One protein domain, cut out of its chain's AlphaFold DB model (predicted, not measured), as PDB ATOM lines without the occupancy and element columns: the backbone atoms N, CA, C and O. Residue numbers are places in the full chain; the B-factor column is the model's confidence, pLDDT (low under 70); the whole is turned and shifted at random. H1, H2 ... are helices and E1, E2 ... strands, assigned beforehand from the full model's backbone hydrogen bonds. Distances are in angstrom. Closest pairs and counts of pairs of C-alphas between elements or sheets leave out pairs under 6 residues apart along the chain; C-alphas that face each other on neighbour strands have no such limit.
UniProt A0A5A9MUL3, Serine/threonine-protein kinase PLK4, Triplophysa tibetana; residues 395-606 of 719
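What this domain is: This is residues 395 to 606 of the 719 residues of the protein "Serine/threonine-protein kinase PLK4" of Triplophysa tibetana (UniProt A0A5A9MUL3). Two lobes stand side by side: the first is a strongly twisted five-stranded sheet with the short helices H1 and H2 packed on it and the hairpin E4-E5 next to H2; the second is a small three-stranded sheet with H3 and the long H4 packed on it, and H5 alongside H4. The printed part has 212 residues, with five named helices and ten named strands in the order H1 E1 E2 E3 E4 E5 H2 E6 E7 E8 H3 H4 E9 E10 H5. The sheets, E1-E2-E3-E7-E6, E8-E9-E10 and E4-E5, are antiparallel, and the class is mixed, helices and strands. The whole is compact, with a radius of gyration of the C-alphas of 17.4 A and spans of 48 by 40 by 31 A.

How they stand to each other: H1, residues 400 to 406, is on the five-stranded sheet; its Ser 400 and Phe 479 of E6, residues 475 to 480, have C-alphas 5.7 A apart. E1, 407 to 412, E2, 418 to 423, and E3, 429 to 436, form a meander, each strand the antiparallel neighbour of the one before; N 408 and O 422 are 2.8 A apart, N 421 and O 430 2.9 A. E7, 484 to 490, is the neighbour of E3, with N 433 and O 487 at 2.8 A, and forms a hairpin with E6, with N 479 and O 486 at 2.9 A. E4, 443 to 446, and E5, 451 to 454, form a hairpin, with N 444 and O 453 at 2.8 A. H2, 455 to 463, is over E7 at a height over the sheet of 9.7 A, along the strands at 14 degrees on the local plane. E9, 543 to 546, is the inner strand between E8, 495 to 497, and E10, 552 to 554; N 545 and O 496 are 2.8 A apart, as are N 544 and O 553. H3, 498 to 504, and H4, 511 to 529, are on one face of this sheet, making two layers, helices on one face of a sheet. H4 and H5, residues 589 to 606, touch at a shallow tilt of 16 degrees, opposite ways; their closest C-alphas, of Ala 514 and Met 604, are 6.5 A apart. In the five helices every O i to N i+4 pair is within hydrogen-bond range.

Where its parts are: H1 begins at C-alpha 400, (10.244, 10.708, -2.960). E3 is 22.9 A long and E7 20.0 A. H4 is 26.6 A long, from C-alpha 511 at (36.485, -24.966, 3.813). H5 is 25.2 A long and ends at C-alpha 606, (39.573, -21.883, -6.452).

The domain as a whole: The farthest C-alphas, of Val 425 and Lys 583, are 55.2 A apart. The printed part has no cut. The long links are H2 to E6, H4 to E9 and E10 to H5. Mean pLDDT of the printed part is 76.6; among the residues under 70 are 437 to 452 and 563 to 589.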
ATOM      1  N   LYS A 395      -0.405  -0.141  -2.860       63.38
ATOM      2  CA  LYS A 395      -1.388   0.149  -3.929       63.38
ATOM      3  C   LYS A 395      -1.039   1.400  -4.736       63.38
ATOM      4  O   LYS A 395      -1.381   1.473  -5.910       63.38
ATOM      5  N   ALA A 396      -0.375   2.364  -4.106       70.06
ATOM      6  CA  ALA A 396       0.214   3.538  -4.735       70.06
ATOM      7  C   ALA A 396       1.422   3.946  -3.887       70.06
ATOM      8  O   ALA A 396       1.267   4.169  -2.683       70.06
ATOM      9  N   LEU A 397       2.616   3.996  -4.479       76.00
ATOM     10  CA  LEU A 397       3.825   4.277  -3.714       76.00
ATOM     11  C   LEU A 397       3.852   5.749  -3.263       76.00
ATOM     12  O   LEU A 397       3.427   6.645  -3.995       76.00
ATOM     13  N   PRO A 398       4.350   6.046  -2.051       83.31
ATOM     14  CA  PRO A 398       4.613   7.420  -1.648       83.31
ATOM     15  C   PRO A 398       5.716   8.031  -2.526       83.31
ATOM     16  O   PRO A 398       6.760   7.421  -2.737       83.31
ATOM     17  N   ARG A 399       5.520   9.266  -2.999       87.00
ATOM     18  CA  ARG A 399       6.550  10.007  -3.748       87.00
ATOM     19  C   ARG A 399       7.796  10.273  -2.906       87.00
ATOM     20  O   ARG A 399       7.708  10.427  -1.689       87.00
ATOM     21  N   SER A 400       8.936  10.434  -3.569       87.19
ATOM     22  CA  SER A 400      10.244  10.708  -2.960       87.19
ATOM     23  C   SER A 400      10.320  11.947  -2.055       87.19
ATOM     24  O   SER A 400      11.208  11.990  -1.206       87.19
ATOM     25  N   SER A 401       9.373  12.896  -2.120       86.06
ATOM     26  CA  SER A 401       9.267  13.950  -1.092       86.06
ATOM     27  C   SER A 401       9.088  13.336   0.302       86.06
ATOM     28  O   SER A 401       9.840  13.664   1.216       86.06
ATOM     29  N   LYS A 402       8.210  12.331   0.430       86.69
ATOM     30  CA  LYS A 402       7.968  11.591   1.677       86.69
ATOM     31  C   LYS A 402       9.177  10.779   2.124       86.69
ATOM     32  O   LYS A 402       9.354  10.579   3.323       86.69
ATOM     33  N   PHE A 403      10.035  10.352   1.194       88.12
ATOM     34  CA  PHE A 403      11.337   9.794   1.556       88.12
ATOM     35  C   PHE A 403      12.209  10.875   2.208       88.12
ATOM     36  O   PHE A 403      12.676  10.667   3.320       88.12
ATOM     37  N   THR A 404      12.360  12.051   1.587       88.12
ATOM     38  CA  THR A 404      13.157  13.157   2.156       88.12
ATOM     39  C   THR A 404      12.560  13.782   3.425       88.12
ATOM     40  O   THR A 404      13.293  14.355   4.230       88.12
ATOM     41  N   GLU A 405      11.251  13.649   3.648       88.44
ATOM     42  CA  GLU A 405      10.576  14.006   4.901       88.44
ATOM     43  C   GLU A 405      10.949  13.026   6.031       88.44
ATOM     44  O   GLU A 405      11.281  13.462   7.129       88.44
ATOM     45  N   GLN A 406      10.930  11.712   5.766       85.88
ATOM     46  CA  GLN A 406      11.061  10.654   6.784       85.88
ATOM     47  C   GLN A 406      12.496  10.152   7.016       85.88
ATOM     48  O   GLN A 406      12.809   9.676   8.110       85.88
ATOM     49  N   TYR A 407      13.356  10.231   6.001       90.06
ATOM     50  CA  TYR A 407      14.708   9.676   5.990       90.06
ATOM     51  C   TYR A 407      15.735  10.734   5.584       90.06
ATOM     52  O   TYR A 407      15.466  11.657   4.811       90.06
ATOM     53  N   GLU A 408      16.939  10.579   6.112       90.56
ATOM     54  CA  GLU A 408      18.142  11.295   5.714       90.56
ATOM     55  C   GLU A 408      19.081  10.326   4.993       90.56
ATOM     56  O   GLU A 408      19.204   9.168   5.387       90.56
ATOM     57  N   ARG A 409      19.704  10.763   3.895       90.25
ATOM     58  CA  ARG A 409      20.579   9.919   3.074       90.25
ATOM     59  C   ARG A 409      22.031  10.105   3.497       90.25
ATOM     60  O   ARG A 409      22.545  11.215   3.418       90.25
ATOM     61  N   GLY A 410      22.673   9.006   3.873       88.38
ATOM     62  CA  GLY A 410      24.090   8.945   4.204       88.38
ATOM     63  C   GLY A 410      24.976   8.569   3.014       88.38
ATOM     64  O   GLY A 410      24.655   8.799   1.843       88.38
ATOM     65  N   GLU A 411      26.133   8.001   3.342       86.94
ATOM     66  CA  GLU A 411      27.216   7.704   2.407       86.94
ATOM     67  C   GLU A 411      26.883   6.584   1.409       86.94
ATOM     68  O   GLU A 411      25.964   5.782   1.591       86.94
ATOM     69  N   SER A 412      27.661   6.510   0.325       86.56
ATOM     70  CA  SER A 412      27.589   5.389  -0.617       86.56
ATOM     71  C   SER A 412      28.191   4.145   0.018       86.56
ATOM     72  O   SER A 412      29.376   4.127   0.346       86.56
ATOM     73  N   LEU A 413      27.400   3.081   0.136       83.00
ATOM     74  CA  LEU A 413      27.895   1.815   0.656       83.00
ATOM     75  C   LEU A 413      28.874   1.183  -0.331       83.00
ATOM     76  O   LEU A 413      28.783   1.344  -1.549       83.00
ATOM     77  N   GLU A 414      29.805   0.402   0.211       67.69
ATOM     78  CA  GLU A 414      30.886  -0.230  -0.543       67.69
ATOM     79  C   GLU A 414      30.421  -1.281  -1.581       67.69
ATOM     80  O   GLU A 414      31.269  -1.853  -2.273       67.69
ATOM     81  N   PHE A 415      29.120  -1.572  -1.693       70.12
ATOM     82  CA  PHE A 415      28.560  -2.660  -2.497       70.12
ATOM     83  C   PHE A 415      27.355  -2.218  -3.354       70.12
ATOM     84  O   PHE A 415      26.264  -1.949  -2.863       70.12
ATOM     85  N   GLY A 416      27.534  -2.217  -4.680       66.62
ATOM     86  CA  GLY A 416      26.455  -1.954  -5.640       66.62
ATOM     87  C   GLY A 416      26.010  -0.487  -5.706       66.62
ATOM     88  O   GLY A 416      26.814   0.424  -5.543       66.62
ATOM     89  N   ARG A 417      24.721  -0.264  -6.002       76.50
ATOM     90  CA  ARG A 417      24.069   1.063  -6.023       76.50
ATOM     91  C   ARG A 417      23.238   1.252  -4.749       76.50
ATOM     92  O   ARG A 417      22.011   1.317  -4.815       76.50
ATOM     93  N   MET A 418      23.906   1.234  -3.600       86.56
ATOM     94  CA  MET A 418      23.282   1.320  -2.278       86.56
ATOM     95  C   MET A 418      23.933   2.430  -1.446       86.56
ATOM     96  O   MET A 418      25.123   2.706  -1.591       86.56
ATOM     97  N   TRP A 419      23.149   3.055  -0.574       89.75
ATOM     98  CA  TRP A 419      23.571   4.110   0.350       89.75
ATOM     99  C   TRP A 419      23.030   3.797   1.745       89.75
ATOM    100  O   TRP A 419      21.984   3.153   1.855       89.75
ATOM    101  N   SER A 420      23.703   4.246   2.803       88.19
ATOM    102  CA  SER A 420      23.068   4.261   4.123       88.19
ATOM    103  C   SER A 420      21.964   5.320   4.149       88.19
ATOM    104  O   SER A 420      21.990   6.302   3.398       88.19
ATOM    105  N   CYS A 421      20.962   5.128   4.996       90.31
ATOM    106  CA  CYS A 421      20.006   6.174   5.331       90.31
ATOM    107  C   CYS A 421      19.516   6.024   6.771       90.31
ATOM    108  O   CYS A 421      19.426   4.919   7.300       90.31
ATOM    109  N   THR A 422      19.180   7.145   7.396       84.94
ATOM    110  CA  THR A 422      18.772   7.208   8.801       84.94
ATOM    111  C   THR A 422      17.345   7.724   8.881       84.94
ATOM    112  O   THR A 422      16.997   8.717   8.240       84.94
ATOM    113  N   ARG A 423      16.486   7.044   9.638       85.25
ATOM    114  CA  ARG A 423      15.094   7.451   9.843       85.25
ATOM    115  C   ARG A 423      15.030   8.579  10.873       85.25
ATOM    116  O   ARG A 423      15.515   8.441  11.989       85.25
ATOM    117  N   LYS A 424      14.424   9.710  10.506       86.38
ATOM    118  CA  LYS A 424      14.516  10.967  11.277       86.38
ATOM    119  C   LYS A 424      13.718  10.992  12.585       86.38
ATOM    120  O   LYS A 424      13.976  11.848  13.421       86.38
ATOM    121  N   VAL A 425      12.734  10.104  12.751       79.69
ATOM    122  CA  VAL A 425      11.871  10.073  13.950       79.69
ATOM    123  C   VAL A 425      12.534   9.384  15.149       79.69
ATOM    124  O   VAL A 425      12.228   9.724  16.285       79.69
ATOM    125  N   ASP A 426      13.443   8.439  14.905       75.12
ATOM    126  CA  ASP A 426      14.051   7.580  15.929       75.12
ATOM    127  C   ASP A 426      15.571   7.390  15.784       75.12
ATOM    128  O   ASP A 426      16.195   6.790  16.655       75.12
ATOM    129  N   GLY A 427      16.186   7.898  14.711       74.00
ATOM    130  CA  GLY A 427      17.616   7.738  14.443       74.00
ATOM    131  C   GLY A 427      18.007   6.345  13.938       74.00
ATOM    132  O   GLY A 427      19.196   6.052  13.845       74.00
ATOM    133  N   GLN A 428      17.042   5.480  13.607       77.81
ATOM    134  CA  GLN A 428      17.320   4.105  13.194       77.81
ATOM    135  C   GLN A 428      17.978   4.053  11.804       77.81
ATOM    136  O   GLN A 428      17.501   4.678  10.853       77.81
ATOM    137  N   GLU A 429      19.049   3.268  11.674       80.19
ATOM    138  CA  GLU A 429      19.756   3.039  10.410       80.19
ATOM    139  C   GLU A 429      19.046   2.033   9.492       80.19
ATOM    140  O   GLU A 429      18.502   1.015   9.937       80.19
ATOM    141  N   PHE A 430      19.135   2.301   8.190       87.62
ATOM    142  CA  PHE A 430      18.606   1.528   7.071       87.62
ATOM    143  C   PHE A 430      19.584   1.565   5.879       87.62
ATOM    144  O   PHE A 430      20.521   2.365   5.829       87.62
ATOM    145  N   ILE A 431      19.352   0.707   4.883       89.00
ATOM    146  CA  ILE A 431      20.018   0.764   3.575       89.00
ATOM    147  C   ILE A 431      19.001   1.220   2.533       89.00
ATOM    148  O   ILE A 431      17.969   0.574   2.365       89.00
ATOM    149  N   MET A 432      19.300   2.269   1.768       89.88
ATOM    150  CA  MET A 432      18.522   2.624   0.579       89.88
ATOM    151  C   MET A 432      19.189   2.136  -0.712       89.88
ATOM    152  O   MET A 432      20.408   2.205  -0.881       89.88
ATOM    153  N   LYS A 433      18.369   1.717  -1.675       89.38
ATOM    154  CA  LYS A 433      18.751   1.465  -3.067       89.38
ATOM    155  C   LYS A 433      17.905   2.349  -3.980       89.38
ATOM    156  O   LYS A 433      16.689   2.411  -3.820       89.38
ATOM    157  N   HIS A 434      18.533   2.973  -4.975       87.50
ATOM    158  CA  HIS A 434      17.820   3.573  -6.109       87.50
ATOM    159  C   HIS A 434      17.801   2.582  -7.278       87.50
ATOM    160  O   HIS A 434      18.860   2.111  -7.707       87.50
ATOM    161  N   SER A 435      16.609   2.244  -7.770       82.06
ATOM    162  CA  SER A 435      16.409   1.385  -8.942       82.06
ATOM    163  C   SER A 435      15.680   2.175 -10.021       82.06
ATOM    164  O   SER A 435      14.476   2.402  -9.938       82.06
ATOM    165  N   SER A 436      16.444   2.635 -11.009       77.06
ATOM    166  CA  SER A 436      15.968   3.438 -12.140       77.06
ATOM    167  C   SER A 436      15.122   2.602 -13.109       77.06
ATOM    168  O   SER A 436      15.503   1.462 -13.377       77.06
ATOM    169  N   TYR A 437      14.053   3.175 -13.674       68.50
ATOM    170  CA  TYR A 437      13.186   2.486 -14.639       68.50
ATOM    171  C   TYR A 437      13.988   1.968 -15.846       68.50
ATOM    172  O   TYR A 437      14.735   2.718 -16.485       68.50
ATOM    173  N   SER A 438      13.809   0.697 -16.196       58.56
ATOM    174  CA  SER A 438      14.317   0.104 -17.430       58.56
ATOM    175  C   SER A 438      13.265   0.126 -18.534       58.56
ATOM    176  O   SER A 438      12.081  -0.118 -18.318       58.56
ATOM    177  N   VAL A 439      13.718   0.257 -19.783       48.62
ATOM    178  CA  VAL A 439      12.876   0.054 -20.982       48.62
ATOM    179  C   VAL A 439      12.384  -1.409 -21.097       48.62
ATOM    180  O   VAL A 439      11.528  -1.721 -21.921       48.62
ATOM    181  N   PHE A 440      12.918  -2.308 -20.260       48.50
ATOM    182  CA  PHE A 440      12.538  -3.718 -20.144       48.50
ATOM    183  C   PHE A 440      11.870  -4.071 -18.802       48.50
ATOM    184  O   PHE A 440      11.776  -5.263 -18.480       48.50
ATOM    185  N   ASP A 441      11.438  -3.079 -18.015       53.69
ATOM    186  CA  ASP A 441      10.686  -3.332 -16.784       53.69
ATOM    187  C   ASP A 441       9.370  -4.023 -17.132       53.69
ATOM    188  O   ASP A 441       8.576  -3.555 -17.953       53.69
ATOM    189  N   ARG A 442       9.145  -5.181 -16.512       61.19
ATOM    190  CA  ARG A 442       7.857  -5.867 -16.574       61.19
ATOM    191  C   ARG A 442       7.051  -5.448 -15.361       61.19
ATOM    192  O   ARG A 442       7.612  -5.257 -14.281       61.19
ATOM    193  N   ARG A 443       5.734  -5.360 -15.518       64.94
ATOM    194  CA  ARG A 443       4.845  -5.138 -14.381       64.94
ATOM    195  C   ARG A 443       4.268  -6.464 -13.901       64.94
ATOM    196  O   ARG A 443       3.758  -7.264 -14.689       64.94
ATOM    197  N   VAL A 444       4.397  -6.698 -12.602       62.78
ATOM    198  CA  VAL A 444       3.858  -7.863 -11.908       62.78
ATOM    199  C   VAL A 444       2.500  -7.485 -11.331       62.78
ATOM    200  O   VAL A 444       2.373  -6.498 -10.607       62.78
ATOM    201  N   ILE A 445       1.487  -8.287 -11.649       57.88
ATOM    202  CA  ILE A 445       0.177  -8.238 -11.009       57.88
ATOM    203  C   ILE A 445       0.185  -9.261  -9.877       57.88
ATOM    204  O   ILE A 445       0.139 -10.465 -10.128       57.88
ATOM    205  N   LEU A 446       0.232  -8.791  -8.632       63.12
ATOM    206  CA  LEU A 446       0.069  -9.645  -7.457       63.12
ATOM    207  C   LEU A 446      -1.443  -9.870  -7.252       63.12
ATOM    208  O   LEU A 446      -2.141  -9.023  -6.692       63.12
ATOM    209  N   VAL A 447      -1.967 -10.989  -7.765       52.12
ATOM    210  CA  VAL A 447      -3.409 -11.277  -7.913       52.12
ATOM    211  C   VAL A 447      -4.146 -11.209  -6.581       52.12
ATOM    212  O   VAL A 447      -5.158 -10.519  -6.490       52.12
ATOM    213  N   ASP A 448      -3.603 -11.831  -5.532       48.72
ATOM    214  CA  ASP A 448      -4.218 -11.863  -4.192       48.72
ATOM    215  C   ASP A 448      -4.249 -10.483  -3.494       48.72
ATOM    216  O   ASP A 448      -4.825 -10.331  -2.417       48.72
ATOM    217  N   TYR A 449      -3.639  -9.464  -4.109       55.72
ATOM    218  CA  TYR A 449      -3.483  -8.105  -3.582       55.72
ATOM    219  C   TYR A 449      -4.159  -7.047  -4.476       55.72
ATOM    220  O   TYR A 449      -4.341  -5.900  -4.053       55.72
ATOM    221  N   GLY A 450      -4.567  -7.430  -5.694       55.00
ATOM    222  CA  GLY A 450      -5.250  -6.568  -6.660       55.00
ATOM    223  C   GLY A 450      -4.389  -5.429  -7.213       55.00
ATOM    224  O   GLY A 450      -4.929  -4.387  -7.581       55.00
ATOM    225  N   THR A 451      -3.062  -5.584  -7.230       62.66
ATOM    226  CA  THR A 451      -2.105  -4.512  -7.557       62.66
ATOM    227  C   THR A 451      -1.173  -4.876  -8.702       62.66
ATOM    228  O   THR A 451      -0.638  -5.978  -8.758       62.66
ATOM    229  N   CYS A 452      -0.950  -3.908  -9.593       66.06
ATOM    230  CA  CYS A 452       0.048  -3.956 -10.657       66.06
ATOM    231  C   CYS A 452       1.218  -3.043 -10.263       66.06
ATOM    232  O   CYS A 452       1.011  -1.845 -10.071       66.06
ATOM    233  N   MET A 453       2.420  -3.598 -10.115       73.25
ATOM    234  CA  MET A 453       3.619  -2.869  -9.678       73.25
ATOM    235  C   MET A 453       4.858  -3.302 -10.467       73.25
ATOM    236  O   MET A 453       4.805  -4.252 -11.248       73.25
ATOM    237  N   ASP A 454       5.971  -2.593 -10.292       78.44
ATOM    238  CA  ASP A 454       7.262  -2.994 -10.855       78.44
ATOM    239  C   ASP A 454       7.703  -4.391 -10.374       78.44
ATOM    240  O   ASP A 454       7.347  -4.826  -9.276       78.44
ATOM    241  N   THR A 455       8.496  -5.089 -11.191       78.06
ATOM    242  CA  THR A 455       9.008  -6.424 -10.859       78.06
ATOM    243  C   THR A 455       9.893  -6.406  -9.612       78.06
ATOM    244  O   THR A 455       9.678  -7.239  -8.736       78.06
ATOM    245  N   GLU A 456      10.854  -5.485  -9.464       84.62
ATOM    246  CA  GLU A 456      11.722  -5.512  -8.279       84.62
ATOM    247  C   GLU A 456      10.929  -5.179  -7.008       84.62
ATOM    248  O   GLU A 456      11.098  -5.859  -5.993       84.62
ATOM    249  N   VAL A 457      10.017  -4.203  -7.064       83.25
ATOM    250  CA  VAL A 457       9.103  -3.908  -5.943       83.25
ATOM    251  C   VAL A 457       8.261  -5.143  -5.597       83.25
ATOM    252  O   VAL A 457       8.231  -5.560  -4.438       83.25
ATOM    253  N   GLY A 458       7.633  -5.770  -6.596       78.69
ATOM    254  CA  GLY A 458       6.752  -6.925  -6.418       78.69
ATOM    255  C   GLY A 458       7.449  -8.146  -5.823       78.69
ATOM    256  O   GLY A 458       6.922  -8.747  -4.889       78.69
ATOM    257  N   LEU A 459       8.655  -8.485  -6.289       83.75
ATOM    258  CA  LEU A 459       9.420  -9.607  -5.736       83.75
ATOM    259  C   LEU A 459       9.841  -9.343  -4.281       83.75
ATOM    260  O   LEU A 459       9.724 -10.237  -3.446       83.75
ATOM    261  N   ASN A 460      10.240  -8.112  -3.934       86.00
ATOM    262  CA  ASN A 460      10.533  -7.759  -2.540       86.00
ATOM    263  C   ASN A 460       9.281  -7.841  -1.641       86.00
ATOM    264  O   ASN A 460       9.383  -8.317  -0.512       86.00
ATOM    265  N   VAL A 461       8.097  -7.457  -2.137       79.62
ATOM    266  CA  VAL A 461       6.815  -7.632  -1.420       79.62
ATOM    267  C   VAL A 461       6.446  -9.115  -1.250       79.62
ATOM    268  O   VAL A 461       5.905  -9.497  -0.212       79.62
ATOM    269  N   VAL A 462       6.774  -9.988  -2.209       77.38
ATOM    270  CA  VAL A 462       6.595 -11.445  -2.046       77.38
ATOM    271  C   VAL A 462       7.541 -12.015  -0.978       77.38
ATOM    272  O   VAL A 462       7.108 -12.818  -0.149       77.38
ATOM    273  N   MET A 463       8.791 -11.548  -0.905       79.69
ATOM    274  CA  MET A 463       9.738 -11.982   0.135       79.69
ATOM    275  C   MET A 463       9.397 -11.480   1.554       79.69
ATOM    276  O   MET A 463       9.843 -12.085   2.527       79.69
ATOM    277  N   GLN A 464       8.576 -10.431   1.693       73.38
ATOM    278  CA  GLN A 464       8.032  -9.968   2.984       73.38
ATOM    279  C   GLN A 464       6.920 -10.871   3.556       73.38
ATOM    280  O   GLN A 464       6.499 -10.670   4.695       73.38
ATOM    281  N   GLN A 465       6.381 -11.827   2.788       66.00
ATOM    282  CA  GLN A 465       5.261 -12.653   3.252       66.00
ATOM    283  C   GLN A 465       5.664 -13.582   4.408       66.00
ATOM    284  O   GLN A 465       6.757 -14.140   4.409       66.00
ATOM    285  N   MET A 466       4.752 -13.810   5.358       48.16
ATOM    286  CA  MET A 466       4.965 -14.787   6.433       48.16
ATOM    287  C   MET A 466       4.923 -16.236   5.909       48.16
ATOM    288  O   MET A 466       4.063 -16.528   5.068       48.16
ATOM    289  N   PRO A 467       5.778 -17.146   6.430       53.44
ATOM    290  CA  PRO A 467       6.840 -16.897   7.422       53.44
ATOM    291  C   PRO A 467       7.998 -16.079   6.827       53.44
ATOM    292  O   PRO A 467       8.319 -16.251   5.656       53.44
ATOM    293  N   SER A 468       8.630 -15.189   7.596       60.50
ATOM    294  CA  SER A 468       9.680 -14.293   7.074       60.50
ATOM    295  C   SER A 468      10.910 -15.036   6.538       60.50
ATOM    296  O   SER A 468      11.373 -16.008   7.139       60.50
ATOM    297  N   SER A 469      11.498 -14.532   5.449       67.38
ATOM    298  CA  SER A 469      12.789 -15.033   4.965       67.38
ATOM    299  C   SER A 469      13.917 -14.699   5.944       67.38
ATOM    300  O   SER A 469      14.077 -13.548   6.345       67.38
ATOM    301  N   HIS A 470      14.721 -15.700   6.308       65.44
ATOM    302  CA  HIS A 470      15.860 -15.534   7.223       65.44
ATOM    303  C   HIS A 470      17.198 -15.299   6.494       65.44
ATOM    304  O   HIS A 470      18.175 -14.899   7.131       65.44
ATOM    305  N   GLY A 471      17.237 -15.550   5.178       78.50
ATOM    306  CA  GLY A 471      18.426 -15.465   4.318       78.50
ATOM    307  C   GLY A 471      18.352 -14.382   3.234       78.50
ATOM    308  O   GLY A 471      19.215 -14.337   2.360       78.50
ATOM    309  N   VAL A 472      17.335 -13.516   3.264       86.19
ATOM    310  CA  VAL A 472      17.124 -12.421   2.304       86.19
ATOM    311  C   VAL A 472      17.081 -11.084   3.042       86.19
ATOM    312  O   VAL A 472      16.508 -10.974   4.123       86.19
ATOM    313  N   LEU A 473      17.682 -10.049   2.453       85.94
ATOM    314  CA  LEU A 473      17.632  -8.683   2.964       85.94
ATOM    315  C   LEU A 473      16.212  -8.114   2.793       85.94
ATOM    316  O   LEU A 473      15.821  -7.717   1.696       85.94
ATOM    317  N   LEU A 474      15.437  -8.079   3.878       84.50
ATOM    318  CA  LEU A 474      14.041  -7.647   3.837       84.50
ATOM    319  C   LEU A 474      13.903  -6.131   3.612       84.50
ATOM    320  O   LEU A 474      14.489  -5.304   4.321       84.50
ATOM    321  N   MET A 475      13.073  -5.779   2.629       86.31
ATOM    322  CA  MET A 475      12.602  -4.416   2.395       86.31
ATOM    323  C   MET A 475      11.691  -3.970   3.553       86.31
ATOM    324  O   MET A 475      10.856  -4.735   4.026       86.31
ATOM    325  N   GLU A 476      11.827  -2.719   3.977       81.38
ATOM    326  CA  GLU A 476      11.074  -2.067   5.058       81.38
ATOM    327  C   GLU A 476      10.029  -1.076   4.508       81.38
ATOM    328  O   GLU A 476       8.936  -0.936   5.070       81.38
ATOM    329  N   ASN A 477      10.365  -0.375   3.415       84.06
ATOM    330  CA  ASN A 477       9.490   0.573   2.721       84.06
ATOM    331  C   ASN A 477       9.935   0.798   1.257       84.06
ATOM    332  O   ASN A 477      11.074   0.496   0.903       84.06
ATOM    333  N   ALA A 478       9.061   1.362   0.420       87.06
ATOM    334  CA  ALA A 478       9.364   1.739  -0.963       87.06
ATOM    335  C   ALA A 478       8.702   3.076  -1.335       87.06
ATOM    336  O   ALA A 478       7.624   3.392  -0.837       87.06
ATOM    337  N   PHE A 479       9.343   3.841  -2.221       87.94
ATOM    338  CA  PHE A 479       8.890   5.148  -2.704       87.94
ATOM    339  C   PHE A 479       9.083   5.263  -4.226       87.94
ATOM    340  O   PHE A 479       9.973   4.621  -4.784       87.94
ATOM    341  N   GLU A 480       8.293   6.109  -4.886       86.56
ATOM    342  CA  GLU A 480       8.395   6.412  -6.326       86.56
ATOM    343  C   GLU A 480       9.060   7.776  -6.597       86.56
ATOM    344  O   GLU A 480       8.878   8.739  -5.845       86.56
ATOM    345  N   ASP A 481       9.799   7.887  -7.701       82.50
ATOM    346  CA  ASP A 481      10.215   9.163  -8.289       82.50
ATOM    347  C   ASP A 481      10.088   9.159  -9.828       82.50
ATOM    348  O   ASP A 481       9.622   8.197 -10.442       82.50
ATOM    349  N   THR A 482      10.454  10.273 -10.470       78.19
ATOM    350  CA  THR A 482      10.354  10.470 -11.929       78.19
ATOM    351  C   THR A 482      11.345   9.637 -12.751       78.19
ATOM    352  O   THR A 482      11.262   9.626 -13.977       78.19
ATOM    353  N   SER A 483      12.284   8.956 -12.096       78.94
ATOM    354  CA  SER A 483      13.376   8.182 -12.690       78.94
ATOM    355  C   SER A 483      13.404   6.712 -12.258       78.94
ATOM    356  O   SER A 483      14.086   5.920 -12.907       78.94
ATOM    357  N   GLY A 484      12.679   6.333 -11.201       83.06
ATOM    358  CA  GLY A 484      12.556   4.957 -10.728       83.06
ATOM    359  C   GLY A 484      11.937   4.844  -9.335       83.06
ATOM    360  O   GLY A 484      11.064   5.623  -8.953       83.06
ATOM    361  N   HIS A 485      12.432   3.874  -8.567       87.12
ATOM    362  CA  HIS A 485      12.004   3.584  -7.201       87.12
ATOM    363  C   HIS A 485      13.149   3.761  -6.195       87.12
ATOM    364  O   HIS A 485      14.297   3.388  -6.462       87.12
ATOM    365  N   ILE A 486      12.816   4.245  -4.998       88.75
ATOM    366  CA  ILE A 486      13.684   4.192  -3.816       88.75
ATOM    367  C   ILE A 486      13.196   3.042  -2.938       88.75
ATOM    368  O   ILE A 486      12.099   3.098  -2.385       88.75
ATOM    369  N   LEU A 487      14.017   2.005  -2.792       89.62
ATOM    370  CA  LEU A 487      13.753   0.867  -1.914       89.62
ATOM    371  C   LEU A 487      14.546   1.055  -0.620       89.62
ATOM    372  O   LEU A 487      15.751   1.300  -0.677       89.62
ATOM    373  N   VAL A 488      13.890   0.945   0.534       88.75
ATOM    374  CA  VAL A 488      14.520   1.042   1.859       88.75
ATOM    375  C   VAL A 488      14.485  -0.334   2.513       88.75
ATOM    376  O   VAL A 488      13.420  -0.935   2.633       88.75
ATOM    377  N   PHE A 489      15.643  -0.824   2.940       87.44
ATOM    378  CA  PHE A 489      15.881  -2.127   3.558       87.44
ATOM    379  C   PHE A 489      16.392  -1.952   4.985       87.44
ATOM    380  O   PHE A 489      17.066  -0.967   5.292       87.44
ATOM    381  N   ARG A 490      16.126  -2.927   5.854       80.81
ATOM    382  CA  ARG A 490      16.663  -2.939   7.226       80.81
ATOM    383  C   ARG A 490      18.191  -3.028   7.209       80.81
ATOM    384  O   ARG A 490      18.743  -3.795   6.423       80.81
ATOM    385  N   HIS A 491      18.874  -2.265   8.067       79.06
ATOM    386  CA  HIS A 491      20.330  -2.358   8.188       79.06
ATOM    387  C   HIS A 491      20.706  -3.664   8.919       79.06
ATOM    388  O   HIS A 491      20.279  -3.854  10.056       79.06
ATOM    389  N   PRO A 492      21.476  -4.589   8.312       72.62
ATOM    390  CA  PRO A 492      21.745  -5.911   8.883       72.62
ATOM    391  C   PRO A 492      22.955  -5.909   9.840       72.62
ATOM    392  O   PRO A 492      23.665  -6.911   9.944       72.62
ATOM    393  N   GLY A 493      23.228  -4.775  10.491       76.56
ATOM    394  CA  GLY A 493      24.483  -4.506  11.196       76.56
ATOM    395  C   GLY A 493      25.683  -4.313  10.252       76.56
ATOM    396  O   GLY A 493      25.507  -4.206   9.032       76.56
ATOM    397  N   PRO A 494      26.916  -4.274  10.794       77.62
ATOM    398  CA  PRO A 494      28.142  -4.109  10.015       77.62
ATOM    399  C   PRO A 494      28.268  -5.182   8.928       77.62
ATOM    400  O   PRO A 494      28.441  -6.365   9.212       77.62
ATOM    401  N   CYS A 495      28.158  -4.779   7.661       84.50
ATOM    402  CA  CYS A 495      28.055  -5.711   6.540       84.50
ATOM    403  C   CYS A 495      28.859  -5.275   5.311       84.50
ATOM    404  O   CYS A 495      29.121  -4.092   5.088       84.50
ATOM    405  N   LYS A 496      29.275  -6.256   4.501       87.44
ATOM    406  CA  LYS A 496      29.973  -6.069   3.214       87.44
ATOM    407  C   LYS A 496      29.514  -7.139   2.226       87.44
ATOM    408  O   LYS A 496      29.068  -8.201   2.645       87.44
ATOM    409  N   SER A 497      29.643  -6.911   0.918       89.44
ATOM    410  CA  SER A 497      29.385  -7.988  -0.049       89.44
ATOM    411  C   SER A 497      30.355  -9.156   0.158       89.44
ATOM    412  O   SER A 497      31.525  -8.941   0.490       89.44
ATOM    413  N   LEU A 498      29.898 -10.390  -0.076       89.00
ATOM    414  CA  LEU A 498      30.726 -11.596   0.055       89.00
ATOM    415  C   LEU A 498      31.996 -11.504  -0.813       89.00
ATOM    416  O   LEU A 498      33.080 -11.874  -0.373       89.00
ATOM    417  N   GLU A 499      31.903 -10.908  -2.004       87.69
ATOM    418  CA  GLU A 499      33.060 -10.621  -2.861       87.69
ATOM    419  C   GLU A 499      34.117  -9.728  -2.173       87.69
ATOM    420  O   GLU A 499      35.317  -9.988  -2.284       87.69
ATOM    421  N   LYS A 500      33.697  -8.699  -1.420       85.69
ATOM    422  CA  LYS A 500      34.609  -7.827  -0.661       85.69
ATOM    423  C   LYS A 500      35.116  -8.471   0.627       85.69
ATOM    424  O   LYS A 500      36.277  -8.256   0.973       85.69
ATOM    425  N   PHE A 501      34.298  -9.284   1.295       87.06
ATOM    426  CA  PHE A 501      34.722 -10.104   2.433       87.06
ATOM    427  C   PHE A 501      35.862 -11.053   2.026       87.06
ATOM    428  O   PHE A 501      36.936 -11.024   2.623       87.06
ATOM    429  N   LEU A 502      35.679 -11.794   0.925       86.19
ATOM    430  CA  LEU A 502      36.703 -12.668   0.343       86.19
ATOM    431  C   LEU A 502      37.976 -11.889  -0.015       86.19
ATOM    432  O   LEU A 502      39.061 -12.282   0.403       86.19
ATOM    433  N   LYS A 503      37.864 -10.757  -0.730       83.56
ATOM    434  CA  LYS A 503      39.021  -9.909  -1.088       83.56
ATOM    435  C   LYS A 503      39.805  -9.422   0.138       83.56
ATOM    436  O   LYS A 503      41.032  -9.430   0.099       83.56
ATOM    437  N   ARG A 504      39.124  -9.029   1.223       82.12
ATOM    438  CA  ARG A 504      39.771  -8.574   2.469       82.12
ATOM    439  C   ARG A 504      40.457  -9.720   3.221       82.12
ATOM    440  O   ARG A 504      41.520  -9.503   3.791       82.12
ATOM    441  N   ASN A 505      39.928 -10.938   3.121       77.38
ATOM    442  CA  ASN A 505      40.523 -12.166   3.663       77.38
ATOM    443  C   ASN A 505      41.531 -12.817   2.684       77.38
ATOM    444  O   ASN A 505      41.600 -14.037   2.548       77.38
ATOM    445  N   GLY A 506      42.299 -12.006   1.946       68.06
ATOM    446  CA  GLY A 506      43.345 -12.479   1.026       68.06
ATOM    447  C   GLY A 506      42.840 -13.264  -0.195       68.06
ATOM    448  O   GLY A 506      43.614 -13.992  -0.813       68.06
ATOM    449  N   GLY A 507      41.554 -13.147  -0.535       68.00
ATOM    450  CA  GLY A 507      40.882 -13.936  -1.573       68.00
ATOM    451  C   GLY A 507      40.408 -15.319  -1.110       68.00
ATOM    452  O   GLY A 507      40.031 -16.130  -1.953       68.00
ATOM    453  N   ARG A 508      40.462 -15.618   0.198       68.69
ATOM    454  CA  ARG A 508      40.362 -16.980   0.746       68.69
ATOM    455  C   ARG A 508      39.384 -17.067   1.920       68.69
ATOM    456  O   ARG A 508      39.169 -16.107   2.653       68.69
ATOM    457  N   VAL A 509      38.833 -18.261   2.120       75.94
ATOM    458  CA  VAL A 509      38.075 -18.685   3.310       75.94
ATOM    459  C   VAL A 509      38.464 -20.120   3.661       75.94
ATOM    460  O   VAL A 509      38.977 -20.853   2.813       75.94
ATOM    461  N   SER A 510      38.234 -20.533   4.909       76.81
ATOM    462  CA  SER A 510      38.347 -21.946   5.279       76.81
ATOM    463  C   SER A 510      37.248 -22.765   4.593       76.81
ATOM    464  O   SER A 510      36.183 -22.248   4.261       76.81
ATOM    465  N   GLU A 511      37.482 -24.064   4.406       77.19
ATOM    466  CA  GLU A 511      36.485 -24.966   3.813       77.19
ATOM    467  C   GLU A 511      35.194 -25.036   4.647       77.19
ATOM    468  O   GLU A 511      34.102 -25.113   4.091       77.19
ATOM    469  N   HIS A 512      35.312 -24.934   5.975       73.06
ATOM    470  CA  HIS A 512      34.170 -24.812   6.880       73.06
ATOM    471  C   HIS A 512      33.391 -23.513   6.634       73.06
ATOM    472  O   HIS A 512      32.192 -23.574   6.404       73.06
ATOM    473  N   MET A 513      34.047 -22.350   6.571       76.25
ATOM    474  CA  MET A 513      33.348 -21.084   6.307       76.25
ATOM    475  C   MET A 513      32.737 -21.037   4.894       76.25
ATOM    476  O   MET A 513      31.626 -20.547   4.718       76.25
ATOM    477  N   ALA A 514      33.399 -21.626   3.892       80.88
ATOM    478  CA  ALA A 514      32.812 -21.813   2.564       80.88
ATOM    479  C   ALA A 514      31.567 -22.723   2.601       80.88
ATOM    480  O   ALA A 514      30.594 -22.448   1.902       80.88
ATOM    481  N   ARG A 515      31.572 -23.776   3.431       78.12
ATOM    482  CA  ARG A 515      30.418 -24.658   3.663       78.12
ATOM    483  C   ARG A 515      29.260 -23.899   4.311       78.12
ATOM    484  O   ARG A 515      28.164 -23.943   3.761       78.12
ATOM    485  N   GLU A 516      29.500 -23.152   5.388       75.25
ATOM    486  CA  GLU A 516      28.449 -22.378   6.067       75.25
ATOM    487  C   GLU A 516      27.842 -21.307   5.148       75.25
ATOM    488  O   GLU A 516      26.619 -21.171   5.081       75.25
ATOM    489  N   PHE A 517      28.664 -20.590   4.371       83.06
ATOM    490  CA  PHE A 517      28.159 -19.643   3.372       83.06
ATOM    491  C   PHE A 517      27.364 -20.331   2.257       83.06
ATOM    492  O   PHE A 517      26.337 -19.800   1.840       83.06
ATOM    493  N   MET A 518      27.777 -21.512   1.780       85.44
ATOM    494  CA  MET A 518      27.009 -22.240   0.763       85.44
ATOM    495  C   MET A 518      25.697 -22.821   1.298       85.44
ATOM    496  O   MET A 518      24.716 -22.823   0.558       85.44
ATOM    497  N   VAL A 519      25.644 -23.266   2.559       75.50
ATOM    498  CA  VAL A 519      24.394 -23.703   3.207       75.50
ATOM    499  C   VAL A 519      23.428 -22.525   3.325       75.50
ATOM    500  O   VAL A 519      22.303 -22.617   2.836       75.50
ATOM    501  N   GLN A 520      23.879 -21.389   3.868       83.44
ATOM    502  CA  GLN A 520      23.051 -20.183   3.977       83.44
ATOM    503  C   GLN A 520      22.589 -19.670   2.600       83.44
ATOM    504  O   GLN A 520      21.413 -19.349   2.430       83.44
ATOM    505  N   ALA A 521      23.470 -19.655   1.592       83.56
ATOM    506  CA  ALA A 521      23.117 -19.262   0.227       83.56
ATOM    507  C   ALA A 521      22.087 -20.208  -0.411       83.56
ATOM    508  O   ALA A 521      21.138 -19.744  -1.040       83.56
ATOM    509  N   ALA A 522      22.237 -21.525  -0.238       80.00
ATOM    510  CA  ALA A 522      21.286 -22.504  -0.758       80.00
ATOM    511  C   ALA A 522      19.911 -22.386  -0.077       80.00
ATOM    512  O   ALA A 522      18.893 -22.403  -0.766       80.00
ATOM    513  N   MET A 523      19.875 -22.199   1.249       76.56
ATOM    514  CA  MET A 523      18.630 -21.962   1.992       76.56
ATOM    515  C   MET A 523      17.938 -20.668   1.545       76.56
ATOM    516  O   MET A 523      16.736 -20.686   1.295       76.56
ATOM    517  N   ALA A 524      18.691 -19.574   1.375       81.88
ATOM    518  CA  ALA A 524      18.157 -18.294   0.911       81.88
ATOM    519  C   ALA A 524      17.503 -18.393  -0.476       81.88
ATOM    520  O   ALA A 524      16.405 -17.880  -0.670       81.88
ATOM    521  N   VAL A 525      18.144 -19.068  -1.440       85.50
ATOM    522  CA  VAL A 525      17.567 -19.188  -2.791       85.50
ATOM    523  C   VAL A 525      16.442 -20.225  -2.849       85.50
ATOM    524  O   VAL A 525      15.486 -20.006  -3.592       85.50
ATOM    525  N   LYS A 526      16.483 -21.299  -2.044       78.88
ATOM    526  CA  LYS A 526      15.337 -22.219  -1.917       78.88
ATOM    527  C   LYS A 526      14.101 -21.473  -1.416       78.88
ATOM    528  O   LYS A 526      13.045 -21.582  -2.021       78.88
ATOM    529  N   ASP A 527      14.251 -20.659  -0.374       77.44
ATOM    530  CA  ASP A 527      13.157 -19.865   0.190       77.44
ATOM    531  C   ASP A 527      12.589 -18.824  -0.798       77.44
ATOM    532  O   ASP A 527      11.403 -18.510  -0.747       77.44
ATOM    533  N   CYS A 528      13.389 -18.330  -1.752       82.19
ATOM    534  CA  CYS A 528      12.859 -17.579  -2.893       82.19
ATOM    535  C   CYS A 528      12.022 -18.470  -3.833       82.19
ATOM    536  O   CYS A 528      10.888 -18.112  -4.157       82.19
ATOM    537  N   ILE A 529      12.545 -19.632  -4.246       79.25
ATOM    538  CA  ILE A 529      11.862 -20.559  -5.172       79.25
ATOM    539  C   ILE A 529      10.528 -21.042  -4.582       79.25
ATOM    540  O   ILE A 529       9.510 -20.986  -5.271       79.25
ATOM    541  N   ASP A 530      10.505 -21.402  -3.296       73.06
ATOM    542  CA  ASP A 530       9.316 -21.841  -2.547       73.06
ATOM    543  C   ASP A 530       8.183 -20.791  -2.546       73.06
ATOM    544  O   ASP A 530       7.009 -21.121  -2.379       73.06
ATOM    545  N   ARG A 531       8.522 -19.512  -2.757       72.62
ATOM    546  CA  ARG A 531       7.587 -18.373  -2.848       72.62
ATOM    547  C   ARG A 531       7.279 -17.965  -4.288       72.62
ATOM    548  O   ARG A 531       6.687 -16.913  -4.514       72.62
ATOM    549  N   GLY A 532       7.713 -18.744  -5.275       73.56
ATOM    550  CA  GLY A 532       7.578 -18.401  -6.686       73.56
ATOM    551  C   GLY A 532       8.480 -17.245  -7.142       73.56
ATOM    552  O   GLY A 532       8.159 -16.590  -8.133       73.56
ATOM    553  N   VAL A 533       9.598 -16.980  -6.456       81.62
ATOM    554  CA  VAL A 533      10.571 -15.922  -6.789       81.62
ATOM    555  C   VAL A 533      11.875 -16.531  -7.310       81.62
ATOM    556  O   VAL A 533      12.597 -17.215  -6.589       81.62
ATOM    557  N   TYR A 534      12.242 -16.222  -8.552       82.62
ATOM    558  CA  TYR A 534      13.505 -16.639  -9.158       82.62
ATOM    559  C   TYR A 534      14.439 -15.430  -9.331       82.62
ATOM    560  O   TYR A 534      14.129 -14.476 -10.037       82.62
ATOM    561  N   HIS A 535      15.596 -15.440  -8.663       85.19
ATOM    562  CA  HIS A 535      16.474 -14.261  -8.552       85.19
ATOM    563  C   HIS A 535      17.296 -13.935  -9.824       85.19
ATOM    564  O   HIS A 535      17.752 -12.804  -9.991       85.19
ATOM    565  N   GLU A 536      17.530 -14.917 -10.702       78.75
ATOM    566  CA  GLU A 536      18.422 -14.890 -11.886       78.75
ATOM    567  C   GLU A 536      19.912 -14.554 -11.657       78.75
ATOM    568  O   GLU A 536      20.767 -15.214 -12.235       78.75
ATOM    569  N   ASP A 537      20.276 -13.570 -10.830       83.31
ATOM    570  CA  ASP A 537      21.666 -13.084 -10.703       83.31
ATOM    571  C   ASP A 537      22.364 -13.527  -9.406       83.31
ATOM    572  O   ASP A 537      22.895 -12.711  -8.650       83.31
ATOM    573  N   ILE A 538      22.357 -14.830  -9.124       88.25
ATOM    574  CA  ILE A 538      23.008 -15.423  -7.944       88.25
ATOM    575  C   ILE A 538      24.537 -15.281  -8.058       88.25
ATOM    576  O   ILE A 538      25.189 -15.978  -8.834       88.25
ATOM    577  N   THR A 539      25.120 -14.326  -7.321       86.12
ATOM    578  CA  THR A 539      26.555 -13.985  -7.391       86.12
ATOM    579  C   THR A 539      27.097 -13.446  -6.063       86.12
ATOM    580  O   THR A 539      26.356 -12.865  -5.275       86.12
ATOM    581  N   LEU A 540      28.421 -13.520  -5.861       86.12
ATOM    582  CA  LEU A 540      29.128 -13.030  -4.659       86.12
ATOM    583  C   LEU A 540      28.934 -11.528  -4.343       86.12
ATOM    584  O   LEU A 540      29.289 -11.077  -3.257       86.12
ATOM    585  N   VAL A 541      28.420 -10.729  -5.284       87.25
ATOM    586  CA  VAL A 541      28.118  -9.299  -5.070       87.25
ATOM    587  C   VAL A 541      26.698  -9.102  -4.523       87.25
ATOM    588  O   VAL A 541      26.457  -8.176  -3.751       87.25
ATOM    589  N   ASN A 542      25.780 -10.004  -4.883       90.44
ATOM    590  CA  ASN A 542      24.371  -9.987  -4.486       90.44
ATOM    591  C   ASN A 542      24.116 -10.740  -3.161       90.44
ATOM    592  O   ASN A 542      22.973 -10.893  -2.754       90.44
ATOM    593  N   PHE A 543      25.169 -11.157  -2.449       91.06
ATOM    594  CA  PHE A 543      25.094 -11.576  -1.047       91.06
ATOM    595  C   PHE A 543      25.872 -10.604  -0.157       91.06
ATOM    596  O   PHE A 543      27.026 -10.281  -0.453       91.06
ATOM    597  N   LEU A 544      25.255 -10.170   0.943       89.50
ATOM    598  CA  LEU A 544      25.901  -9.451   2.038       89.50
ATOM    599  C   LEU A 544      26.297 -10.438   3.137       89.50
ATOM    600  O   LEU A 544      25.513 -11.312   3.494       89.50
ATOM    601  N   VAL A 545      27.497 -10.273   3.682       87.44
ATOM    602  CA  VAL A 545      27.988 -10.927   4.898       87.44
ATOM    603  C   VAL A 545      27.939  -9.884   6.009       87.44
ATOM    604  O   VAL A 545      28.574  -8.832   5.870       87.44
ATOM    605  N   ASN A 546      27.227 -10.152   7.107       83.69
ATOM    606  CA  ASN A 546      27.471  -9.431   8.358       83.69
ATOM    607  C   ASN A 546      28.866  -9.844   8.869       83.69
ATOM    608  O   ASN A 546      29.157 -11.033   9.010       83.69
ATOM    609  N   THR A 547      29.752  -8.874   9.094       79.94
ATOM    610  CA  THR A 547      31.175  -9.129   9.377       79.94
ATOM    611  C   THR A 547      31.462  -9.613  10.799       79.94
ATOM    612  O   THR A 547      32.591 -10.007  11.071       79.94
ATOM    613  N   GLU A 548      30.463  -9.596  11.679       74.62
ATOM    614  CA  GLU A 548      30.553 -10.001  13.085       74.62
ATOM    615  C   GLU A 548      29.913 -11.383  13.289       74.62
ATOM    616  O   GLU A 548      30.554 -12.297  13.801       74.62
ATOM    617  N   THR A 549      28.677 -11.568  12.809       75.06
ATOM    618  CA  THR A 549      27.892 -12.808  12.968       75.06
ATOM    619  C   THR A 549      28.094 -13.825  11.844       75.06
ATOM    620  O   THR A 549      27.623 -14.952  11.950       75.06
ATOM    621  N   GLN A 550      28.756 -13.439  10.745       75.88
ATOM    622  CA  GLN A 550      28.927 -14.256   9.530       75.88
ATOM    623  C   GLN A 550      27.596 -14.676   8.859       75.88
ATOM    624  O   GLN A 550      27.588 -15.532   7.969       75.88
ATOM    625  N   LYS A 551      26.472 -14.044   9.236       79.44
ATOM    626  CA  LYS A 551      25.159 -14.254   8.610       79.44
ATOM    627  C   LYS A 551      25.162 -13.728   7.172       79.44
ATOM    628  O   LYS A 551      25.607 -12.605   6.915       79.44
ATOM    629  N   LEU A 552      24.658 -14.540   6.249       82.88
ATOM    630  CA  LEU A 552      24.610 -14.264   4.817       82.88
ATOM    631  C   LEU A 552      23.189 -13.865   4.385       82.88
ATOM    632  O   LEU A 552      22.231 -14.577   4.678       82.88
ATOM    633  N   LEU A 553      23.056 -12.749   3.663       87.38
ATOM    634  CA  LEU A 553      21.775 -12.222   3.178       87.38
ATOM    635  C   LEU A 553      21.816 -11.946   1.668       87.38
ATOM    636  O   LEU A 553      22.620 -11.140   1.198       87.38
ATOM    637  N   LEU A 554      20.931 -12.591   0.911       90.75
ATOM    638  CA  LEU A 554      20.691 -12.333  -0.512       90.75
ATOM    639  C   LEU A 554      19.977 -10.984  -0.705       90.75
ATOM    640  O   LEU A 554      19.049 -10.656   0.035       90.75
ATOM    641  N   HIS A 555      20.382 -10.204  -1.706       89.00
ATOM    642  CA  HIS A 555      19.763  -8.924  -2.067       89.00
ATOM    643  C   HIS A 555      19.807  -8.679  -3.584       89.00
ATOM    644  O   HIS A 555      20.499  -9.388  -4.310       89.00
ATOM    645  N   ASN A 556      19.142  -7.605  -4.036       86.38
ATOM    646  CA  ASN A 556      19.156  -7.099  -5.418       86.38
ATOM    647  C   ASN A 556      18.362  -7.940  -6.449       86.38
ATOM    648  O   ASN A 556      18.884  -8.342  -7.492       86.38
ATOM    649  N   PHE A 557      17.051  -8.062  -6.220       86.88
ATOM    650  CA  PHE A 557      16.062  -8.695  -7.110       86.88
ATOM    651  C   PHE A 557      15.821  -7.979  -8.465       86.88
ATOM    652  O   PHE A 557      14.931  -8.376  -9.207       86.88
ATOM    653  N   SER A 558      16.611  -6.964  -8.846       81.50
ATOM    654  CA  SER A 558      16.445  -6.165 -10.087       81.50
ATOM    655  C   SER A 558      16.480  -6.933 -11.416       81.50
ATOM    656  O   SER A 558      16.110  -6.389 -12.454       81.50
ATOM    657  N   LYS A 559      16.949  -8.182 -11.411       77.19
ATOM    658  CA  LYS A 559      16.901  -9.098 -12.565       77.19
ATOM    659  C   LYS A 559      15.923 -10.254 -12.376       77.19
ATOM    660  O   LYS A 559      15.716 -11.012 -13.320       77.19
ATOM    661  N   GLY A 560      15.368 -10.398 -11.175       78.94
ATOM    662  CA  GLY A 560      14.514 -11.514 -10.821       78.94
ATOM    663  C   GLY A 560      13.240 -11.549 -11.653       78.94
ATOM    664  O   GLY A 560      12.793 -10.545 -12.212       78.94
ATOM    665  N   GLN A 561      12.660 -12.736 -11.739       75.38
ATOM    666  CA  GLN A 561      11.402 -13.015 -12.418       75.38
ATOM    667  C   GLN A 561      10.572 -13.935 -11.507       75.38
ATOM    668  O   GLN A 561      11.083 -14.505 -10.540       75.38
ATOM    669  N   LEU A 562       9.276 -14.059 -11.774       71.31
ATOM    670  CA  LEU A 562       8.445 -15.053 -11.090       71.31
ATOM    671  C   LEU A 562       8.760 -16.451 -11.631       71.31
ATOM    672  O   LEU A 562       9.176 -16.566 -12.788       71.31
ATOM    673  N   VAL A 563       8.577 -17.484 -10.806       64.88
ATOM    674  CA  VAL A 563       8.765 -18.893 -11.189       64.88
ATOM    675  C   VAL A 563       7.775 -19.276 -12.295       64.88
ATOM    676  O   VAL A 563       6.569 -19.090 -12.156       64.88
ATOM    677  N   ASP A 564       8.316 -19.811 -13.386       57.66
ATOM    678  CA  ASP A 564       7.609 -20.384 -14.531       57.66
ATOM    679  C   ASP A 564       8.296 -21.712 -14.905       57.66
ATOM    680  O   ASP A 564       9.455 -21.958 -14.563       57.66
ATOM    681  N   THR A 565       7.565 -22.577 -15.595       50.25
ATOM    682  CA  THR A 565       7.945 -23.947 -15.961       50.25
ATOM    683  C   THR A 565       9.166 -24.025 -16.882       50.25
ATOM    684  O   THR A 565      10.056 -24.842 -16.656       50.25
ATOM    685  N   GLU A 566       9.241 -23.178 -17.912       54.09
ATOM    686  CA  GLU A 566      10.331 -23.184 -18.896       54.09
ATOM    687  C   GLU A 566      10.579 -21.784 -19.476       54.09
ATOM    688  O   GLU A 566       9.770 -21.243 -20.241       54.09
ATOM    689  N   TYR A 567      11.752 -21.221 -19.200       58.81
ATOM    690  CA  TYR A 567      12.114 -19.872 -19.627       58.81
ATOM    691  C   TYR A 567      12.785 -19.865 -20.996       58.81
ATOM    692  O   TYR A 567      13.622 -20.711 -21.296       58.81
ATOM    693  N   ASP A 568      12.472 -18.854 -21.802       53.88
ATOM    694  CA  ASP A 568      13.172 -18.531 -23.047       53.88
ATOM    695  C   ASP A 568      14.614 -18.067 -22.751       53.88
ATOM    696  O   ASP A 568      14.845 -17.133 -21.977       53.88
ATOM    697  N   SER A 569      15.592 -18.729 -23.375       57.34
ATOM    698  CA  SER A 569      17.028 -18.447 -23.229       57.34
ATOM    699  C   SER A 569      17.417 -17.008 -23.594       57.34
ATOM    700  O   SER A 569      18.343 -16.460 -22.993       57.34
ATOM    701  N   SER A 570      16.685 -16.357 -24.504       55.59
ATOM    702  CA  SER A 570      16.912 -14.959 -24.894       55.59
ATOM    703  C   SER A 570      16.524 -13.946 -23.807       55.59
ATOM    704  O   SER A 570      16.918 -12.780 -23.875       55.59
ATOM    705  N   LEU A 571      15.781 -14.383 -22.781       54.94
ATOM    706  CA  LEU A 571      15.352 -13.563 -21.645       54.94
ATOM    707  C   LEU A 571      16.256 -13.706 -20.409       54.94
ATOM    708  O   LEU A 571      15.998 -13.033 -19.406       54.94
ATOM    709  N   TYR A 572      17.291 -14.555 -20.459       59.72
ATOM    710  CA  TYR A 572      18.200 -14.791 -19.334       59.72
ATOM    711  C   TYR A 572      19.101 -13.581 -19.051       59.72
ATOM    712  O   TYR A 572      19.782 -13.079 -19.948       59.72
ATOM    713  N   ARG A 573      19.140 -13.114 -17.792       58.28
ATOM    714  CA  ARG A 573      19.925 -11.926 -17.392       58.28
ATOM    715  C   ARG A 573      20.954 -12.167 -16.278       58.28
ATOM    716  O   ARG A 573      21.627 -11.215 -15.867       58.28
ATOM    717  N   GLY A 574      21.131 -13.400 -15.802       58.22
ATOM    718  CA  GLY A 574      22.167 -13.754 -14.819       58.22
ATOM    719  C   GLY A 574      23.597 -13.712 -15.386       58.22
ATOM    720  O   GLY A 574      23.808 -13.868 -16.587       58.22
ATOM    721  N   LYS A 575      24.607 -13.468 -14.537       62.53
ATOM    722  CA  LYS A 575      26.025 -13.393 -14.968       62.53
ATOM    723  C   LYS A 575      26.690 -14.745 -15.243       62.53
ATOM    724  O   LYS A 575      27.519 -14.832 -16.145       62.53
ATOM    725  N   ALA A 576      26.401 -15.771 -14.445       60.16
ATOM    726  CA  ALA A 576      26.883 -17.124 -14.713       60.16
ATOM    727  C   ALA A 576      25.969 -17.733 -15.779       60.16
ATOM    728  O   ALA A 576      24.764 -17.752 -15.568       60.16
ATOM    729  N   LEU A 577      26.491 -18.179 -16.924       59.56
ATOM    730  CA  LEU A 577      25.662 -18.770 -17.982       59.56
ATOM    731  C   LEU A 577      25.599 -20.303 -17.815       59.56
ATOM    732  O   LEU A 577      26.623 -20.949 -18.071       59.56
ATOM    733  N   PRO A 578      24.443 -20.882 -17.432       63.47
ATOM    734  CA  PRO A 578      24.214 -22.326 -17.449       63.47
ATOM    735  C   PRO A 578      24.668 -22.999 -18.753       63.47
ATOM    736  O   PRO A 578      24.584 -22.423 -19.843       63.47
ATOM    737  N   VAL A 579      25.168 -24.231 -18.663       64.69
ATOM    738  CA  VAL A 579      25.747 -24.946 -19.819       64.69
ATOM    739  C   VAL A 579      24.687 -25.380 -20.837       64.69
ATOM    740  O   VAL A 579      24.977 -25.479 -22.030       64.69
ATOM    741  N   GLU A 580      23.454 -25.576 -20.382       60.50
ATOM    742  CA  GLU A 580      22.263 -25.895 -21.161       60.50
ATOM    743  C   GLU A 580      21.829 -24.751 -22.092       60.50
ATOM    744  O   GLU A 580      21.447 -25.019 -23.232       60.50
ATOM    745  N   LEU A 581      22.005 -23.485 -21.684       60.75
ATOM    746  CA  LEU A 581      21.709 -22.298 -22.509       60.75
ATOM    747  C   LEU A 581      22.557 -22.229 -23.788       60.75
ATOM    748  O   LEU A 581      22.187 -21.559 -24.744       60.75
ATOM    749  N   LYS A 582      23.692 -22.938 -23.838       57.94
ATOM    750  CA  LYS A 582      24.538 -23.026 -25.041       57.94
ATOM    751  C   LYS A 582      24.027 -24.042 -26.072       57.94
ATOM    752  O   LYS A 582      24.666 -24.207 -27.108       57.94
ATOM    753  N   LYS A 583      22.949 -24.780 -25.769       58.94
ATOM    754  CA  LYS A 583      22.432 -25.889 -26.594       58.94
ATOM    755  C   LYS A 583      20.903 -25.961 -26.701       58.94
ATOM    756  O   LYS A 583      20.413 -26.796 -27.456       58.94
ATOM    757  N   ARG A 584      20.151 -25.159 -25.942       59.88
ATOM    758  CA  ARG A 584      18.680 -25.170 -25.922       59.88
ATOM    759  C   ARG A 584      18.129 -23.752 -25.942       59.88
ATOM    760  O   ARG A 584      18.641 -22.881 -25.248       59.88
ATOM    761  N   GLU A 585      17.036 -23.560 -26.673       58.56
ATOM    762  CA  GLU A 585      16.301 -22.288 -26.717       58.56
ATOM    763  C   GLU A 585      15.536 -21.998 -25.414       58.56
ATOM    764  O   GLU A 585      15.117 -20.862 -25.193       58.56
ATOM    765  N   ARG A 586      15.382 -22.998 -24.531       60.97
ATOM    766  CA  ARG A 586      14.720 -22.882 -23.223       60.97
ATOM    767  C   ARG A 586      15.558 -23.490 -22.097       60.97
ATOM    768  O   ARG A 586      16.336 -24.418 -22.337       60.97
ATOM    769  N   TYR A 587      15.389 -22.980 -20.878       67.56
ATOM    770  CA  TYR A 587      16.115 -23.410 -19.680       67.56
ATOM    771  C   TYR A 587      15.213 -23.498 -18.437       67.56
ATOM    772  O   TYR A 587      14.141 -22.892 -18.380       67.56
ATOM    773  N   LEU A 588      15.678 -24.247 -17.432       68.62
ATOM    774  CA  LEU A 588      15.022 -24.414 -16.132       68.62
ATOM    775  C   LEU A 588      15.665 -23.480 -15.096       68.62
ATOM    776  O   LEU A 588      16.892 -23.452 -14.961       68.62
ATOM    777  N   ALA A 589      14.851 -22.738 -14.342       67.62
ATOM    778  CA  ALA A 589      15.338 -21.792 -13.333       67.62
ATOM    779  C   ALA A 589      16.180 -22.461 -12.234       67.62
ATOM    780  O   ALA A 589      17.238 -21.951 -11.868       67.62
ATOM    781  N   GLU A 590      15.752 -23.623 -11.738       71.88
ATOM    782  CA  GLU A 590      16.431 -24.333 -10.646       71.88
ATOM    783  C   GLU A 590      17.836 -24.805 -11.038       71.88
ATOM    784  O   GLU A 590      18.803 -24.558 -10.318       71.88
ATOM    785  N   ALA A 591      17.979 -25.413 -12.222       74.81
ATOM    786  CA  ALA A 591      19.278 -25.820 -12.760       74.81
ATOM    787  C   ALA A 591      20.226 -24.614 -12.906       74.81
ATOM    788  O   ALA A 591      21.407 -24.690 -12.556       74.81
ATOM    789  N   SER A 592      19.678 -23.463 -13.308       76.75
ATOM    790  CA  SER A 592      20.406 -22.201 -13.405       76.75
ATOM    791  C   SER A 592      20.850 -21.637 -12.044       76.75
ATOM    792  O   SER A 592      21.999 -21.199 -11.899       76.75
ATOM    793  N   VAL A 593      20.004 -21.729 -11.008       79.88
ATOM    794  CA  VAL A 593      20.398 -21.443  -9.615       79.88
ATOM    795  C   VAL A 593      21.549 -22.346  -9.188       79.88
ATOM    796  O   VAL A 593      22.568 -21.846  -8.711       79.88
ATOM    797  N   VAL A 594      21.426 -23.661  -9.383       83.56
ATOM    798  CA  VAL A 594      22.438 -24.641  -8.959       83.56
ATOM    799  C   VAL A 594      23.766 -24.414  -9.690       83.56
ATOM    800  O   VAL A 594      24.820 -24.412  -9.051       83.56
ATOM    801  N   SER A 595      23.741 -24.109 -10.992       81.94
ATOM    802  CA  SER A 595      24.941 -23.725 -11.748       81.94
ATOM    803  C   SER A 595      25.585 -22.440 -11.208       81.94
ATOM    804  O   SER A 595      26.814 -22.332 -11.177       81.94
ATOM    805  N   SER A 596      24.786 -21.468 -10.763       85.56
ATOM    806  CA  SER A 596      25.273 -20.191 -10.225       85.56
ATOM    807  C   SER A 596      25.867 -20.343  -8.818       85.56
ATOM    808  O   SER A 596      26.952 -19.826  -8.541       85.56
ATOM    809  N   LEU A 597      25.225 -21.141  -7.957       87.50
ATOM    810  CA  LEU A 597      25.757 -21.568  -6.659       87.50
ATOM    811  C   LEU A 597      27.062 -22.369  -6.823       87.50
ATOM    812  O   LEU A 597      28.022 -22.137  -6.089       87.50
ATOM    813  N   GLY A 598      27.148 -23.236  -7.836       85.38
ATOM    814  CA  GLY A 598      28.382 -23.932  -8.210       85.38
ATOM    815  C   GLY A 598      29.516 -22.972  -8.589       85.38
ATOM    816  O   GLY A 598      30.643 -23.135  -8.122       85.38
ATOM    817  N   CYS A 599      29.222 -21.916  -9.355       83.44
ATOM    818  CA  CYS A 599      30.195 -20.863  -9.673       83.44
ATOM    819  C   CYS A 599      30.657 -20.087  -8.424       83.44
ATOM    820  O   CYS A 599      31.838 -19.741  -8.322       83.44
ATOM    821  N   MET A 600      29.763 -19.831  -7.461       86.56
ATOM    822  CA  MET A 600      30.120 -19.204  -6.181       86.56
ATOM    823  C   MET A 600      31.044 -20.094  -5.342       86.56
ATOM    824  O   MET A 600      32.111 -19.632  -4.936       86.56
ATOM    825  N   LEU A 601      30.683 -21.366  -5.140       87.12
ATOM    826  CA  LEU A 601      31.509 -22.339  -4.417       87.12
ATOM    827  C   LEU A 601      32.883 -22.502  -5.076       87.12
ATOM    828  O   LEU A 601      33.902 -22.406  -4.392       87.12
ATOM    829  N   TYR A 602      32.926 -22.666  -6.403       82.25
ATOM    830  CA  TYR A 602      34.186 -22.715  -7.143       82.25
ATOM    831  C   TYR A 602      35.025 -21.460  -6.891       82.25
ATOM    832  O   TYR A 602      36.201 -21.581  -6.577       82.25
ATOM    833  N   THR A 603      34.436 -20.262  -6.940       80.62
ATOM    834  CA  THR A 603      35.184 -19.014  -6.715       80.62
ATOM    835  C   THR A 603      35.746 -18.913  -5.289       80.62
ATOM    836  O   THR A 603      36.860 -18.425  -5.122       80.62
ATOM    837  N   MET A 604      35.036 -19.421  -4.273       82.62
ATOM    838  CA  MET A 604      35.539 -19.484  -2.889       82.62
ATOM    839  C   MET A 604      36.628 -20.553  -2.687       82.62
ATOM    840  O   MET A 604      37.538 -20.353  -1.887       82.62
ATOM    841  N   ALA A 605      36.560 -21.672  -3.413       76.06
ATOM    842  CA  ALA A 605      37.508 -22.785  -3.299       76.06
ATOM    843  C   ALA A 605      38.729 -22.674  -4.237       76.06
ATOM    844  O   ALA A 605      39.758 -23.305  -3.987       76.06
ATOM    845  N   LYS A 606      38.640 -21.880  -5.313       69.00
ATOM    846  CA  LYS A 606      39.573 -21.883  -6.452       69.00
ATOM    847  C   LYS A 606      41.044 -21.765  -6.050       69.00
ATOM    848  O   LYS A 606      41.861 -22.536  -6.543       69.00
TER     849      LYS A 606